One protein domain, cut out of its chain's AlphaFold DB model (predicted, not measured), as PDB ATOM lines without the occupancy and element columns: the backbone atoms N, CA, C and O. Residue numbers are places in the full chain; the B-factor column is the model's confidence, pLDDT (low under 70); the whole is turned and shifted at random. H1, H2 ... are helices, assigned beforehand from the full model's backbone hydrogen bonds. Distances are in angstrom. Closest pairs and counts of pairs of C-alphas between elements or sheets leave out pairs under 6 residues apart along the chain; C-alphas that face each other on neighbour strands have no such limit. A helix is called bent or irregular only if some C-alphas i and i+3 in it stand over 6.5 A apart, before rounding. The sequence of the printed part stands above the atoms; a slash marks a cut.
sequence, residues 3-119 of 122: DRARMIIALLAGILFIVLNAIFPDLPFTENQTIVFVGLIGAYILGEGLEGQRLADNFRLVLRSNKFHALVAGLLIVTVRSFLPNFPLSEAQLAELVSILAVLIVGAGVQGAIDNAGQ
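Overview. This is residues 3 to 119 of the 122 residues of an uncharacterized protein of Chloroflexi bacterium GWB2_49_20 (UniProt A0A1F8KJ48). Four long helices lie nearly along one axis: H5, the longest, packs with H2 and H4 in an up-and-down three-helix bundle, each helix running against the one before it, and H1 lies along H2 alone, on the side away from H5. The short H3 sits near the first residues of H4, in the connection from H2. The printed part has 117 residues with five named helices, H1 to H5 in chain order, and no named strand; the class is all helix. It is compact, with a radius of gyration of the C-alphas of 15.1 A, and elongated, spanning 49 by 28 by 21 A.

Along the chain. Find C-alpha 91 at (114.949, 99.624, 78.671); from there H5 runs 39.0 A to C-alpha 117 at (107.955, 123.071, 108.994). H2, residues 31 to 51, is 30.6 A long, and H4, residues 66 to 83, is 25.6 A. H1 begins at C-alpha 3, (120.434, 111.063, 111.494), and runs 31.5 A to residue 23; it is irregular, with C-alphas 3 and 6 7.4 A apart. H3 is residues 59 to 62.

Arrangement. Start at the hub, H2, which touches H1, H4 and H5. It runs the same way as H5 at a shallow tilt of 9 degrees; their closest C-alphas, Gly 47 and Gly 109, are 4.0 A apart. H4 and H5 form a helical hairpin, closest at C-alphas 67 and 105, 4.8 A. H2 and H4 touch, closest at C-alphas 37 and 75, 6.3 A. H1 and H2 form another hairpin, closest at C-alphas 7 and 45, 5.2 A. H1 is apart from H4 and H5. H3 is close to H4 but not clearly touching, with C-alphas 62 and 68 6.6 A apart. Every O i to N i+4 pair is within hydrogen-bond range in H2, H4 and H5, and 16 of 17 in H1; H3 is too short for one.

Size, cuts and confidence. The farthest C-alphas, Asp 26 and Gln 119, are 51.1 A apart. The printed part has no cut and no long link. Look for pLDDT under 70 at residues 3 to 4, 6, 52 to 59, 61 and 119.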
ATOM      1  N   ASP A   3     121.361 110.535 112.513       56.09
ATOM      2  CA  ASP A   3     120.434 111.063 111.494       56.09
ATOM      3  C   ASP A   3     120.900 110.842 110.045       56.09
ATOM      4  O   ASP A   3     120.093 110.850 109.123       56.09
ATOM      5  N   ARG A   4     122.202 110.607 109.822       66.62
ATOM      6  CA  ARG A   4     122.765 110.386 108.477       66.62
ATOM      7  C   ARG A   4     123.064 108.925 108.169       66.62
ATOM      8  O   ARG A   4     123.451 108.615 107.048       66.62
ATOM      9  N   ALA A   5     122.868 108.022 109.131       71.81
ATOM     10  CA  ALA A   5     123.257 106.620 108.996       71.81
ATOM     11  C   ALA A   5     122.586 105.938 107.792       71.81
ATOM     12  O   ALA A   5     123.237 105.196 107.068       71.81
ATOM     13  N   ARG A   6     121.309 106.238 107.524       69.50
ATOM     14  CA  ARG A   6     120.550 105.640 106.412       69.50
ATOM     15  C   ARG A   6     121.039 106.119 105.047       69.50
ATOM     16  O   ARG A   6     121.230 105.302 104.156       69.50
ATOM     17  N   MET A   7     121.314 107.418 104.918       70.56
ATOM     18  CA  MET A   7     121.921 107.989 103.711       70.56
ATOM     19  C   MET A   7     123.317 107.411 103.473       70.56
ATOM     20  O   MET A   7     123.648 107.067 102.347       70.56
ATOM     21  N   ILE A   8     124.108 107.248 104.538       73.88
ATOM     22  CA  ILE A   8     125.441 106.642 104.463       73.88
ATOM     23  C   ILE A   8     125.339 105.174 104.035       73.88
ATOM     24  O   ILE A   8     126.079 104.767 103.155       73.88
ATOM     25  N   ILE A   9     124.408 104.387 104.583       77.88
ATOM     26  CA  ILE A   9     124.213 102.985 104.173       77.88
ATOM     27  C   ILE A   9     123.756 102.896 102.713       77.88
ATOM     28  O   ILE A   9     124.296 102.086 101.969       77.88
ATOM     29  N   ALA A  10     122.805 103.730 102.283       77.81
ATOM     30  CA  ALA A  10     122.347 103.757 100.893       77.81
ATOM     31  C   ALA A  10     123.480 104.153  99.931       77.81
ATOM     32  O   ALA A  10     123.671 103.511  98.901       77.81
ATOM     33  N   LEU A  11     124.277 105.157 100.305       78.94
ATOM     34  CA  LEU A  11     125.462 105.570  99.560       78.94
ATOM     35  C   LEU A  11     126.494 104.439  99.489       78.94
ATOM     36  O   LEU A  11     126.980 104.129  98.407       78.94
ATOM     37  N   LEU A  12     126.799 103.792 100.617       79.50
ATOM     38  CA  LEU A  12     127.731 102.665 100.673       79.50
ATOM     39  C   LEU A  12     127.231 101.476  99.852       79.50
ATOM     40  O   LEU A  12     128.037 100.842  99.185       79.50
ATOM     41  N   ALA A  13     125.928 101.195  99.852       82.94
ATOM     42  CA  ALA A  13     125.334 100.150  99.023       82.94
ATOM     43  C   ALA A  13     125.451 100.479  97.527       82.94
ATOM     44  O   ALA A  13     125.811  99.607  96.741       82.94
ATOM     45  N   GLY A  14     125.211 101.736  97.135       79.38
ATOM     46  CA  GLY A  14     125.409 102.193  95.758       79.38
ATOM     47  C   GLY A  14     126.872 102.118  95.320       79.38
ATOM     48  O   GLY A  14     127.167 101.598  94.248       79.38
ATOM     49  N   ILE A  15     127.802 102.562  96.170       80.62
ATOM     50  CA  ILE A  15     129.245 102.449  95.915       80.62
ATOM     51  C   ILE A  15     129.653 100.978  95.814       80.62
ATOM     52  O   ILE A  15     130.351 100.607  94.877       80.62
ATOM     53  N   LEU A  16     129.197 100.131  96.741       84.38
ATOM     54  CA  LEU A  16     129.467  98.696  96.718       84.38
ATOM     55  C   LEU A  16     128.954  98.062  95.425       84.38
ATOM     56  O   LEU A  16     129.673  97.281  94.818       84.38
ATOM     57  N   PHE A  17     127.751  98.423  94.977       84.88
ATOM     58  CA  PHE A  17     127.200  97.951  93.710       84.88
ATOM     59  C   PHE A  17     128.081  98.343  92.516       84.88
ATOM     60  O   PHE A  17     128.415  97.487  91.702       84.88
ATOM     61  N   ILE A  18     128.522  99.605  92.445       82.44
ATOM     62  CA  ILE A  18     129.424 100.081  91.385       82.44
ATOM     63  C   ILE A  18     130.755  99.320  91.422       82.44
ATOM     64  O   ILE A  18     131.238  98.874  90.386       82.44
ATOM     65  N   VAL A  19     131.333  99.137  92.611       82.94
ATOM     66  CA  VAL A  19     132.592  98.404  92.793       82.94
ATOM     67  C   VAL A  19     132.438  96.938  92.390       82.94
ATOM     68  O   VAL A  19     133.300  96.410  91.696       82.94
ATOM     69  N   LEU A  20     131.341  96.281  92.773       84.00
ATOM     70  CA  LEU A  20     131.062  94.903  92.372       84.00
ATOM     71  C   LEU A  20     130.907  94.785  90.856       84.00
ATOM     72  O   LEU A  20     131.492  93.880  90.279       84.00
ATOM     73  N   ASN A  21     130.196  95.706  90.205       80.00
ATOM     74  CA  ASN A  21     130.065  95.715  88.746       80.00
ATOM     75  C   ASN A  21     131.417  95.959  88.046       80.00
ATOM     76  O   ASN A  21     131.751  95.292  87.074       80.00
ATOM     77  N   ALA A  22     132.264  96.830  88.600       80.69
ATOM     78  CA  ALA A  22     133.606  97.067  88.072       80.69
ATOM     79  C   ALA A  22     134.562  95.865  88.245       80.69
ATOM     80  O   ALA A  22     135.425  95.649  87.398       80.69
ATOM     81  N   ILE A  23     134.433  95.100  89.337       87.25
ATOM     82  CA  ILE A  23     135.267  93.915  89.620       87.25
ATOM     83  C   ILE A  23     134.751  92.673  88.883       87.25
ATOM     84  O   ILE A  23     135.548  91.844  88.445       87.25
ATOM     85  N   PHE A  24     133.432  92.540  88.751       86.19
ATOM     86  CA  PHE A  24     132.750  91.422  88.108       86.19
ATOM     87  C   PHE A  24     132.043  91.913  86.836       86.19
ATOM     88  O   PHE A  24     130.820  92.068  86.846       86.19
ATOM     89  N   PRO A  25     132.782  92.135  85.733       75.75
ATOM     90  CA  PRO A  25     132.210  92.637  84.481       75.75
ATOM     91  C   PRO A  25     131.207  91.664  83.837       75.75
ATOM     92  O   PRO A  25     130.436  92.068  82.974       75.75
ATOM     93  N   ASP A  26     131.186  90.400  84.274       83.38
ATOM     94  CA  ASP A  26     130.199  89.398  83.858       83.38
ATOM     95  C   ASP A  26     128.820  89.594  84.519       83.38
ATOM     96  O   ASP A  26     127.875  88.861  84.215       83.38
ATOM     97  N   LEU A  27     128.675  90.551  85.448       84.88
ATOM     98  CA  LEU A  27     127.365  90.882  85.994       84.88
ATOM     99  C   LEU A  27     126.463  91.426  84.873       84.88
ATOM    100  O   LEU A  27     126.868  92.323  84.137       84.88
ATOM    101  N   PRO A  28     125.214  90.944  84.748       87.25
ATOM    102  CA  PRO A  28     124.388  91.210  83.573       87.25
ATOM    103  C   PRO A  28     123.718  92.597  83.601       87.25
ATOM    104  O   PRO A  28     122.571  92.748  83.173       87.25
ATOM    105  N   PHE A  29     124.377  93.617  84.159       88.06
ATOM    106  CA  PHE A  29     123.854  94.980  84.237       88.06
ATOM    107  C   PHE A  29     124.326  95.804  83.044       88.06
ATOM    108  O   PHE A  29     125.521  96.015  82.853       88.06
ATOM    109  N   THR A  30     123.382  96.334  82.269       89.94
ATOM    110  CA  THR A  30     123.708  97.289  81.203       89.94
ATOM    111  C   THR A  30     124.082  98.658  81.781       89.94
ATOM    112  O   THR A  30     123.800  98.971  82.945       89.94
ATOM    113  N   GLU A  31     124.705  99.511  80.966       89.12
ATOM    114  CA  GLU A  31     125.016 100.894  81.351       89.12
ATOM    115  C   GLU A  31     123.743 101.649  81.766       89.12
ATOM    116  O   GLU A  31     123.681 102.224  82.854       89.12
ATOM    117  N   ASN A  32     122.680 101.536  80.962       90.69
ATOM    118  CA  ASN A  32     121.380 102.135  81.260       90.69
ATOM    119  C   ASN A  32     120.809 101.628  82.592       90.69
ATOM    120  O   ASN A  32     120.348 102.428  83.403       90.69
ATOM    121  N   GLN A  33     120.884 100.317  82.854       91.44
ATOM    122  CA  GLN A  33     120.447  99.728  84.125       91.44
ATOM    123  C   GLN A  33     121.251 100.263  85.316       91.44
ATOM    124  O   GLN A  33     120.679 100.556  86.364       91.44
ATOM    125  N   THR A  34     122.560 100.442  85.150       91.38
ATOM    126  CA  THR A  34     123.436 101.004  86.185       91.38
ATOM    127  C   THR A  34     123.070 102.457  86.489       91.38
ATOM    128  O   THR A  34     122.944 102.826  87.657       91.38
ATOM    129  N   ILE A  35     122.822 103.269  85.458       92.12
ATOM    130  CA  ILE A  35     122.419 104.673  85.610       92.12
ATOM    131  C   ILE A  35     121.094 104.779  86.368       92.12
ATOM    132  O   ILE A  35     121.005 105.533  87.337       92.12
ATOM    133  N   VAL A  36     120.073 104.009  85.977       94.12
ATOM    134  CA  VAL A  36     118.766 104.062  86.656       94.12
ATOM    135  C   VAL A  36     118.860 103.540  88.093       94.12
ATOM    136  O   VAL A  36     118.237 104.109  88.989       94.12
ATOM    137  N   PHE A  37     119.689 102.523  88.350       92.62
ATOM    138  CA  PHE A  37     119.931 101.989  89.693       92.62
ATOM    139  C   PHE A  37     120.548 103.048  90.615       92.62
ATOM    140  O   PHE A  37     120.040 103.312  91.707       92.62
ATOM    141  N   VAL A  38     121.613 103.711  90.155       91.94
ATOM    142  CA  VAL A  38     122.283 104.786  90.901       91.94
ATOM    143  C   VAL A  38     121.364 105.996  91.064       91.94
ATOM    144  O   VAL A  38     121.282 106.555  92.157       91.94
ATOM    145  N   GLY A  39     120.629 106.372  90.016       93.81
ATOM    146  CA  GLY A  39     119.657 107.464  90.055       93.81
ATOM    147  C   GLY A  39     118.578 107.245  91.115       93.81
ATOM    148  O   GLY A  39     118.264 108.162  91.874       93.81
ATOM    149  N   LEU A  40     118.069 106.016  91.241       95.44
ATOM    150  CA  LEU A  40     117.077 105.660  92.254       95.44
ATOM    151  C   LEU A  40     117.638 105.737  93.683       95.44
ATOM    152  O   LEU A  40     116.971 106.249  94.584       95.44
ATOM    153  N   ILE A  41     118.877 105.281  93.894       93.00
ATOM    154  CA  ILE A  41     119.572 105.431  95.184       93.00
ATOM    155  C   ILE A  41     119.775 106.914  95.511       93.00
ATOM    156  O   ILE A  41     119.512 107.338  96.638       93.00
ATOM    157  N   GLY A  42     120.197 107.715  94.532       92.94
ATOM    158  CA  GLY A  42     120.356 109.161  94.677       92.94
ATOM    159  C   GLY A  42     119.047 109.847  95.069       92.94
ATOM    160  O   GLY A  42     119.020 110.620  96.024       92.94
ATOM    161  N   ALA A  43     117.945 109.499  94.403       95.31
ATOM    162  CA  ALA A  43     116.613 109.993  94.737       95.31
ATOM    163  C   ALA A  43     116.214 109.644  96.178       95.31
ATOM    164  O   ALA A  43     115.680 110.492  96.889       95.31
ATOM    165  N   TYR A  44     116.527 108.432  96.641       92.19
ATOM    166  CA  TYR A  44     116.299 108.019  98.026       92.19
ATOM    167  C   TYR A  44     117.110 108.811  99.043       92.19
ATOM    168  O   TYR A  44     116.552 109.281 100.035       92.19
ATOM    169  N   ILE A  45     118.398 109.025  98.779       90.06
ATOM    170  CA  ILE A  45     119.250 109.864  99.628       90.06
ATOM    171  C   ILE A  45     118.679 111.285  99.710       90.06
ATOM    172  O   ILE A  45     118.577 111.837 100.806       90.06
ATOM    173  N   LEU A  46     118.258 111.858  98.578       90.81
ATOM    174  CA  LEU A  46     117.642 113.183  98.531       90.81
ATOM    175  C   LEU A  46     116.311 113.223  99.294       90.81
ATOM    176  O   LEU A  46     116.122 114.094 100.137       90.81
ATOM    177  N   GLY A  47     115.406 112.275  99.051       90.00
ATOM    178  CA  GLY A  47     114.095 112.228  99.705       90.00
ATOM    179  C   GLY A  47     114.174 112.049 101.225       90.00
ATOM    180  O   GLY A  47     113.387 112.638 101.964       90.00
ATOM    181  N   GLU A  48     115.133 111.267 101.718       86.75
ATOM    182  CA  GLU A  48     115.403 111.146 103.157       86.75
ATOM    183  C   GLU A  48     116.072 112.411 103.718       86.75
ATOM    184  O   GLU A  48     115.722 112.865 104.807       86.75
ATOM    185  N   GLY A  49     116.997 113.020 102.968       84.62
ATOM    186  CA  GLY A  49     117.658 114.263 103.362       84.62
ATOM    187  C   GLY A  49     116.701 115.452 103.486       84.62
ATOM    188  O   GLY A  49     116.886 116.287 104.369       84.62
ATOM    189  N   LEU A  50     115.671 115.511 102.635       86.00
ATOM    190  CA  LEU A  50     114.656 116.568 102.639       86.00
ATOM    191  C   LEU A  50     113.704 116.469 103.834       86.00
ATOM    192  O   LEU A  50     113.416 117.484 104.459       86.00
ATOM    193  N   GLU A  51     113.243 115.265 104.179       79.75
ATOM    194  CA  GLU A  51     112.263 115.067 105.257       79.75
ATOM    195  C   GLU A  51     112.790 115.532 106.622       79.75
ATOM    196  O   GLU A  51     112.009 115.954 107.472       79.75
ATOM    197  N   GLY A  52     114.106 115.478 106.852       64.69
ATOM    198  CA  GLY A  52     114.744 116.042 108.046       64.69
ATOM    199  C   GLY A  52     114.347 115.390 109.384       64.69
ATOM    200  O   GLY A  52     114.816 115.838 110.431       64.69
ATOM    201  N   GLN A  53     113.513 114.340 109.388       63.16
ATOM    202  CA  GLN A  53     113.050 113.676 110.609       63.16
ATOM    203  C   GLN A  53     114.063 112.691 111.204       63.16
ATOM    204  O   GLN A  53     114.770 111.956 110.512       63.16
ATOM    205  N   ARG A  54     114.001 112.577 112.538       53.75
ATOM    206  CA  ARG A  54     114.563 111.491 113.355       53.75
ATOM    207  C   ARG A  54     113.817 110.166 113.121       53.75
ATOM    208  O   ARG A  54     113.211 109.612 114.030       53.75
ATOM    209  N   LEU A  55     113.906 109.589 111.926       53.22
ATOM    210  CA  LEU A  55     113.530 108.177 111.722       53.22
ATOM    211  C   LEU A  55     114.565 107.202 112.328       53.22
ATOM    212  O   LEU A  55     114.382 105.986 112.289       53.22
ATOM    213  N   ALA A  56     115.655 107.730 112.898       51.12
ATOM    214  CA  ALA A  56     116.782 106.970 113.433       51.12
ATOM    215  C   ALA A  56     116.421 106.023 114.592       51.12
ATOM    216  O   ALA A  56     117.150 105.057 114.815       51.12
ATOM    217  N   ASP A  57     115.313 106.254 115.300       53.25
ATOM    218  CA  ASP A  57     115.005 105.480 116.505       53.25
ATOM    219  C   ASP A  57     114.111 104.256 116.245       53.25
ATOM    220  O   ASP A  57     113.941 103.431 117.139       53.25
ATOM    221  N   ASN A  58     113.579 104.064 115.025       62.94
ATOM    222  CA  ASN A  58     112.697 102.925 114.743       62.94
ATOM    223  C   ASN A  58     112.868 102.343 113.330       62.94
ATOM    224  O   ASN A  58     112.207 102.746 112.375       62.94
ATOM    225  N   PHE A  59     113.678 101.285 113.211       66.00
ATOM    226  CA  PHE A  59     113.832 100.488 111.981       66.00
ATOM    227  C   PHE A  59     112.483  99.988 111.419       66.00
ATOM    228  O   PHE A  59     112.299  99.874 110.211       66.00
ATOM    229  N   ARG A  60     111.489  99.771 112.292       70.06
ATOM    230  CA  ARG A  60     110.113  99.422 111.898       70.06
ATOM    231  C   ARG A  60     109.397 100.522 111.109       70.06
ATOM    232  O   ARG A  60     108.555 100.193 110.283       70.06
ATOM    233  N   LEU A  61     109.700 101.798 111.355       69.44
ATOM    234  CA  LEU A  61     109.130 102.914 110.589       69.44
ATOM    235  C   LEU A  61     109.754 102.996 109.194       69.44
ATOM    236  O   LEU A  61     109.051 103.257 108.224       69.44
ATOM    237  N   VAL A  62     111.046 102.679 109.075       71.31
ATOM    238  CA  VAL A  62     111.750 102.601 107.786       71.31
ATOM    239  C   VAL A  62     111.121 101.550 106.880       71.31
ATOM    240  O   VAL A  62     110.756 101.856 105.750       71.31
ATOM    241  N   LEU A  63     110.910 100.345 107.412       73.94
ATOM    242  CA  LEU A  63     110.241  99.245 106.709       73.94
ATOM    243  C   LEU A  63     108.759  99.511 106.408       73.94
ATOM    244  O   LEU A  63     108.111  98.684 105.785       73.94
ATOM    245  N   ARG A  64     108.191 100.619 106.887       76.81
ATOM    246  CA  ARG A  64     106.826 101.055 106.562       76.81
ATOM    247  C   ARG A  64     106.807 102.292 105.666       76.81
ATOM    248  O   ARG A  64     105.732 102.719 105.260       76.81
ATOM    249  N   SER A  65     107.968 102.874 105.360       82.44
ATOM    250  CA  SER A  65     108.069 104.088 104.559       82.44
ATOM    251  C   SER A  65     107.808 103.792 103.087       82.44
ATOM    252  O   SER A  65     108.474 102.952 102.478       82.44
ATOM    253  N   ASN A  66     106.899 104.558 102.483       86.50
ATOM    254  CA  ASN A  66     106.632 104.497 101.045       86.50
ATOM    255  C   ASN A  66     107.894 104.788 100.215       86.50
ATOM    256  O   ASN A  66     108.073 104.188  99.160       86.50
ATOM    257  N   LYS A  67     108.810 105.634 100.718       90.19
ATOM    258  CA  LYS A  67     110.101 105.910 100.065       90.19
ATOM    259  C   LYS A  67     110.986 104.672 100.015       90.19
ATOM    260  O   LYS A  67     111.575 104.368  98.983       90.19
ATOM    261  N   PHE A  68     111.061 103.949 101.132       88.12
ATOM    262  CA  PHE A  68     111.843 102.720 101.220       88.12
ATOM    263  C   PHE A  68     111.247 101.621 100.335       88.12
ATOM    264  O   PHE A  68     111.980 100.975  99.593       88.12
ATOM    265  N   HIS A  69     109.922 101.453 100.341       89.69
ATOM    266  CA  HIS A  69     109.258 100.498  99.454       89.69
ATOM    267  C   HIS A  69     109.448 100.836  97.973       89.69
ATOM    268  O   HIS A  69     109.708  99.932  97.186       89.69
ATOM    269  N   ALA A  70     109.379 102.114  97.595       93.75
ATOM    270  CA  ALA A  70     109.636 102.548  96.227       93.75
ATOM    271  C   ALA A  70     111.087 102.283  95.797       93.75
ATOM    272  O   ALA A  70     111.310 101.772  94.699       93.75
ATOM    273  N   LEU A  71     112.062 102.551  96.676       93.81
ATOM    274  CA  LEU A  71     113.461 102.196  96.437       93.81
ATOM    275  C   LEU A  71     113.593 100.685  96.220       93.81
ATOM    276  O   LEU A  71     114.092 100.255  95.188       93.81
ATOM    277  N   VAL A  72     113.124  99.874  97.172       91.88
ATOM    278  CA  VAL A  72     113.248  98.411  97.112       91.88
ATOM    279  C   VAL A  72     112.567  97.847  95.866       91.88
ATOM    280  O   VAL A  72     113.160  97.019  95.182       91.88
ATOM    281  N   ALA A  73     111.367  98.322  95.528       93.56
ATOM    282  CA  ALA A  73     110.659  97.905  94.323       93.56
ATOM    283  C   ALA A  73     111.464  98.218  93.055       93.56
ATOM    284  O   ALA A  73     111.650  97.336  92.221       93.56
ATOM    285  N   GLY A  74     111.995  99.436  92.923       94.94
ATOM    286  CA  GLY A  74     112.786  99.805  91.751       94.94
ATOM    287  C   GLY A  74     114.102  99.030  91.655       94.94
ATOM    288  O   GLY A  74     114.422  98.516  90.585       94.94
ATOM    289  N   LEU A  75     114.823  98.847  92.770       93.06
ATOM    290  CA  LEU A  75     116.050  98.040  92.791       93.06
ATOM    291  C   LEU A  75     115.773  96.581  92.420       93.06
ATOM    292  O   LEU A  75     116.521  95.994  91.637       93.06
ATOM    293  N   LEU A  76     114.687  96.000  92.939       93.19
ATOM    294  CA  LEU A  76     114.278  94.640  92.597       93.19
ATOM    295  C   LEU A  76     113.943  94.518  91.113       93.19
ATOM    296  O   LEU A  76     114.423  93.590  90.477       93.19
ATOM    297  N   ILE A  77     113.177  95.446  90.540       94.00
ATOM    298  CA  ILE A  77     112.789  95.377  89.123       94.00
ATOM    299  C   ILE A  77     114.010  95.506  88.206       94.00
ATOM    300  O   ILE A  77     114.151  94.708  87.280       94.00
ATOM    301  N   VAL A  78     114.921  96.447  88.482       93.81
ATOM    302  CA  VAL A  78     116.171  96.594  87.710       93.81
ATOM    303  C   VAL A  78     117.020  95.323  87.815       93.81
ATOM    304  O   VAL A  78     117.498  94.819  86.800       93.81
ATOM    305  N   THR A  79     117.143  94.757  89.018       91.06
ATOM    306  CA  THR A  79     117.890  93.510  89.250       91.06
ATOM    307  C   THR A  79     117.252  92.335  88.509       91.06
ATOM    308  O   THR A  79     117.919  91.639  87.753       91.06
ATOM    309  N   VAL A  80     115.944  92.125  88.653       91.88
ATOM    310  CA  VAL A  80     115.222  91.039  87.975       91.88
ATOM    311  C   VAL A  80     115.371  91.158  86.461       91.88
ATOM    312  O   VAL A  80     115.659  90.162  85.806       91.88
ATOM    313  N   ARG A  81     115.246  92.365  85.897       91.19
ATOM    314  CA  ARG A  81     115.405  92.598  84.455       91.19
ATOM    315  C   ARG A  81     116.826  92.330  83.947       91.19
ATOM    316  O   ARG A  81     116.986  91.968  82.780       91.19
ATOM    317  N   SER A  82     117.828  92.521  84.801       89.50
ATOM    318  CA  SER A  82     119.233  92.224  84.523       89.50
ATOM    319  C   SER A  82     119.483  90.707  84.465       89.50
ATOM    320  O   SER A  82     120.051  90.218  83.494       89.50
ATOM    321  N   PHE A  83     118.959  89.931  85.420       90.19
ATOM    322  CA  PHE A  83     119.139  88.469  85.444       90.19
ATOM    323  C   PHE A  83     118.148  87.685  84.562       90.19
ATOM    324  O   PHE A  83     118.421  86.543  84.194       90.19
ATOM    325  N   LEU A  84     117.004  88.277  84.204       91.06
ATOM    326  CA  LEU A  84     116.004  87.693  83.307       91.06
ATOM    327  C   LEU A  84     115.870  88.545  82.035       91.06
ATOM    328  O   LEU A  84     115.037  89.454  81.981       91.06
ATOM    329  N   PRO A  85     116.631  88.242  80.967       78.19
ATOM    330  CA  PRO A  85     116.620  89.041  79.741       78.19
ATOM    331  C   PRO A  85     115.266  89.041  79.012       78.19
ATOM    332  O   PRO A  85     114.956  90.002  78.313       78.19
ATOM    333  N   ASN A  86     114.441  88.009  79.224       87.19
ATOM    334  CA  ASN A  86     113.088  87.883  78.661       87.19
ATOM    335  C   ASN A  86     112.002  88.565  79.510       87.19
ATOM    336  O   ASN A  86     110.812  88.399  79.237       87.19
ATOM    337  N   PHE A  87     112.374  89.280  80.574       89.94
ATOM    338  CA  PHE A  87     111.406  89.997  81.395       89.94
ATOM    339  C   PHE A  87     110.686  91.063  80.546       89.94
ATOM    340  O   PHE A  87     111.358  91.779  79.796       89.94
ATOM    341  N   PRO A  88     109.348  91.194  80.641       91.75
ATOM    342  CA  PRO A  88     108.533  91.980  79.711       91.75
ATOM    343  C   PRO A  88     108.590  93.491  79.997       91.75
ATOM    344  O   PRO A  88     107.564  94.145  80.158       91.75
ATOM    345  N   LEU A  89     109.798  94.051  80.073       92.75
ATOM    346  CA  LEU A  89     110.061  95.486  80.125       92.75
ATOM    347  C   LEU A  89     111.184  95.835  79.149       92.75
ATOM    348  O   LEU A  89     112.272  95.248  79.195       92.75
ATOM    349  N   SER A  90     110.939  96.820  78.289       93.56
ATOM    350  CA  SER A  90     112.001  97.453  77.507       93.56
ATOM    351  C   SER A  90     112.886  98.331  78.401       93.56
ATOM    352  O   SER A  90     112.504  98.690  79.516       93.56
ATOM    353  N   GLU A  91     114.075  98.706  77.923       90.88
ATOM    354  CA  GLU A  91     114.949  99.624  78.671       90.88
ATOM    355  C   GLU A  91     114.292 100.990  78.905       90.88
ATOM    356  O   GLU A  91     114.406 101.547  79.995       90.88
ATOM    357  N   ALA A  92     113.549 101.494  77.915       93.56
ATOM    358  CA  ALA A  92     112.806 102.745  78.033       93.56
ATOM    359  C   ALA A  92     111.724 102.656  79.121       93.56
ATOM    360  O   ALA A  92     111.660 103.512  79.997       93.56
ATOM    361  N   GLN A  93     110.938 101.572  79.129       95.62
ATOM    362  CA  GLN A  93     109.910 101.346  80.152       95.62
ATOM    363  C   GLN A  93     110.516 101.190  81.550       95.62
ATOM    364  O   GLN A  93     109.953 101.677  82.529       95.62
ATOM    365  N   LEU A  94     111.672 100.525  81.653       95.12
ATOM    366  CA  LEU A  94     112.405 100.415  82.910       95.12
ATOM    367  C   LEU A  94     112.833 101.800  83.411       95.12
ATOM    368  O   LEU A  94     112.604 102.121  84.575       95.12
ATOM    369  N   ALA A  95     113.419 102.628  82.545       95.25
ATOM    370  CA  ALA A  95     113.857 103.972  82.904       95.25
ATOM    371  C   ALA A  95     112.688 104.888  83.301       95.25
ATOM    372  O   ALA A  95     112.788 105.610  84.296       95.25
ATOM    373  N   GLU A  96     111.567 104.831  82.579       96.69
ATOM    374  CA  GLU A  96     110.341 105.569  82.908       96.69
ATOM    375  C   GLU A  96     109.790 105.162  84.276       96.69
ATOM    376  O   GLU A  96     109.550 106.016  85.132       96.69
ATOM    377  N   LEU A  97     109.658 103.856  84.523       96.50
ATOM    378  CA  LEU A  97     109.196 103.330  85.804       96.50
ATOM    379  C   LEU A  97     110.103 103.779  86.954       96.50
ATOM    380  O   LEU A  97     109.619 104.272  87.973       96.50
ATOM    381  N   VAL A  98     111.421 103.630  86.796       96.56
ATOM    382  CA  VAL A  98     112.388 104.039  87.821       96.56
ATOM    383  C   VAL A  98     112.332 105.549  88.056       96.56
ATOM    384  O   VAL A  98     112.400 105.984  89.205       96.56
ATOM    385  N   SER A  99     112.131 106.350  87.010       96.62
ATOM    386  CA  SER A  99     111.971 107.803  87.130       96.62
ATOM    387  C   SER A  99     110.717 108.179  87.921       96.62
ATOM    388  O   SER A  99     110.777 109.052  88.785       96.62
ATOM    389  N   ILE A 100     109.596 107.486  87.700       97.62
ATOM    390  CA  ILE A 100     108.364 107.682  88.481       97.62
ATOM    391  C   ILE A 100     108.605 107.356  89.960       97.62
ATOM    392  O   ILE A 100     108.213 108.129  90.835       97.62
ATOM    393  N   LEU A 101     109.288 106.244  90.253       97.19
ATOM    394  CA  LEU A 101     109.644 105.873  91.626       97.19
ATOM    395  C   LEU A 101     110.576 106.908  92.266       97.19
ATOM    396  O   LEU A 101     110.363 107.293  93.414       97.19
ATOM    397  N   ALA A 102     111.567 107.403  91.525       97.00
ATOM    398  CA  ALA A 102     112.473 108.449  91.984       97.00
ATOM    399  C   ALA A 102     111.720 109.748  92.322       97.00
ATOM    400  O   ALA A 102     111.916 110.312  93.400       97.00
ATOM    401  N   VAL A 103     110.806 110.186  91.450       97.12
ATOM    402  CA  VAL A 103     109.950 111.357  91.691       97.12
ATOM    403  C   VAL A 103     109.064 111.147  92.916       97.12
ATOM    404  O   VAL A 103     108.968 112.045  93.751       97.12
ATOM    405  N   LEU A 104     108.462 109.965  93.077       95.38
ATOM    406  CA  LEU A 104     107.643 109.637  94.247       95.38
ATOM    407  C   LEU A 104     108.456 109.705  95.543       95.38
ATOM    408  O   LEU A 104     107.986 110.243  96.545       95.38
ATOM    409  N   ILE A 105     109.683 109.185  95.524       95.50
ATOM    410  CA  ILE A 105     110.584 109.209  96.675       95.50
ATOM    411  C   ILE A 105     110.922 110.649  97.074       95.50
ATOM    412  O   ILE A 105     110.802 111.011  98.249       95.50
ATOM    413  N   VAL A 106     111.328 111.472  96.105       95.06
ATOM    414  CA  VAL A 106     111.681 112.877  96.347       95.06
ATOM    415  C   VAL A 106     110.453 113.663  96.800       95.06
ATOM    416  O   VAL A 106     110.527 114.370  97.800       95.06
ATOM    417  N   GLY A 107     109.313 113.489  96.130       93.88
ATOM    418  CA  GLY A 107     108.051 114.142  96.475       93.88
ATOM    419  C   GLY A 107     107.585 113.817  97.894       93.88
ATOM    420  O   GLY A 107     107.237 114.720  98.647       93.88
ATOM    421  N   ALA A 108     107.673 112.551  98.310       91.38
ATOM    422  CA  ALA A 108     107.391 112.159  99.690       91.38
ATOM    423  C   ALA A 108     108.384 112.776 100.693       91.38
ATOM    424  O   ALA A 108     108.018 113.070 101.828       91.38
ATOM    425  N   GLY A 109     109.640 112.984 100.289       90.06
ATOM    426  CA  GLY A 109     110.633 113.714 101.079       90.06
ATOM    427  C   GLY A 109     110.273 115.186 101.267       90.06
ATOM    428  O   GLY A 109     110.287 115.681 102.392       90.06
ATOM    429  N   VAL A 110     109.895 115.860 100.178       92.25
ATOM    430  CA  VAL A 110     109.426 117.255 100.192       92.25
ATOM    431  C   VAL A 110     108.181 117.402 101.062       92.25
ATOM    432  O   VAL A 110     108.138 118.298 101.901       92.25
ATOM    433  N   GLN A 111     107.193 116.516 100.906       89.88
ATOM    434  CA  GLN A 111     105.972 116.555 101.710       89.88
ATOM    435  C   GLN A 111     106.292 116.432 103.202       89.88
ATOM    436  O   GLN A 111     105.855 117.266 103.989       89.88
ATOM    437  N   GLY A 112     107.135 115.463 103.576       87.00
ATOM    438  CA  GLY A 112     107.578 115.316 104.961       87.00
ATOM    439  C   GLY A 112     108.275 116.572 105.495       87.00
ATOM    440  O   GLY A 112     108.034 116.975 106.629       87.00
ATOM    441  N   ALA A 113     109.090 117.244 104.674       86.50
ATOM    442  CA  ALA A 113     109.746 118.497 105.049       86.50
ATOM    443  C   ALA A 113     108.740 119.622 105.352       86.50
ATOM    444  O   ALA A 113     108.879 120.331 106.351       86.50
ATOM    445  N   ILE A 114     107.721 119.772 104.498       89.06
ATOM    446  CA  ILE A 114     106.653 120.770 104.648       89.06
ATOM    447  C   ILE A 114     105.843 120.493 105.916       89.06
ATOM    448  O   ILE A 114     105.635 121.405 106.718       89.06
ATOM    449  N   ASP A 115     105.447 119.237 106.127       85.19
ATOM    450  CA  ASP A 115     104.659 118.827 107.290       85.19
ATOM    451  C   ASP A 115     105.392 119.151 108.600       85.19
ATOM    452  O   ASP A 115     104.776 119.606 109.564       85.19
ATOM    453  N   ASN A 116     106.720 118.996 108.626       79.38
ATOM    454  CA  ASN A 116     107.549 119.339 109.786       79.38
ATOM    455  C   ASN A 116     107.719 120.844 109.993       79.38
ATOM    456  O   ASN A 116     107.780 121.300 111.133       79.38
ATOM    457  N   ALA A 117     107.815 121.620 108.912       80.50
ATOM    458  CA  ALA A 117     107.955 123.071 108.994       80.50
ATOM    459  C   ALA A 117     106.690 123.748 109.551       80.50
ATOM    460  O   ALA A 117     106.787 124.801 110.180       80.50
ATOM    461  N   GLY A 118     105.517 123.141 109.339       72.81
ATOM    462  CA  GLY A 118     104.227 123.637 109.820       72.81
ATOM    463  C   GLY A 118     103.900 123.321 111.284       72.81
ATOM    464  O   GLY A 118     102.905 123.839 111.793       72.81
ATOM    465  N   GLN A 119     104.692 122.497 111.983       68.75
ATOM    466  CA  GLN A 119     104.419 122.177 113.388       68.75
ATOM    467  C   GLN A 119     104.939 123.282 114.324       68.75
ATOM    468  O   GLN A 119     106.117 123.651 114.241       68.75
TER     469      GLN A 119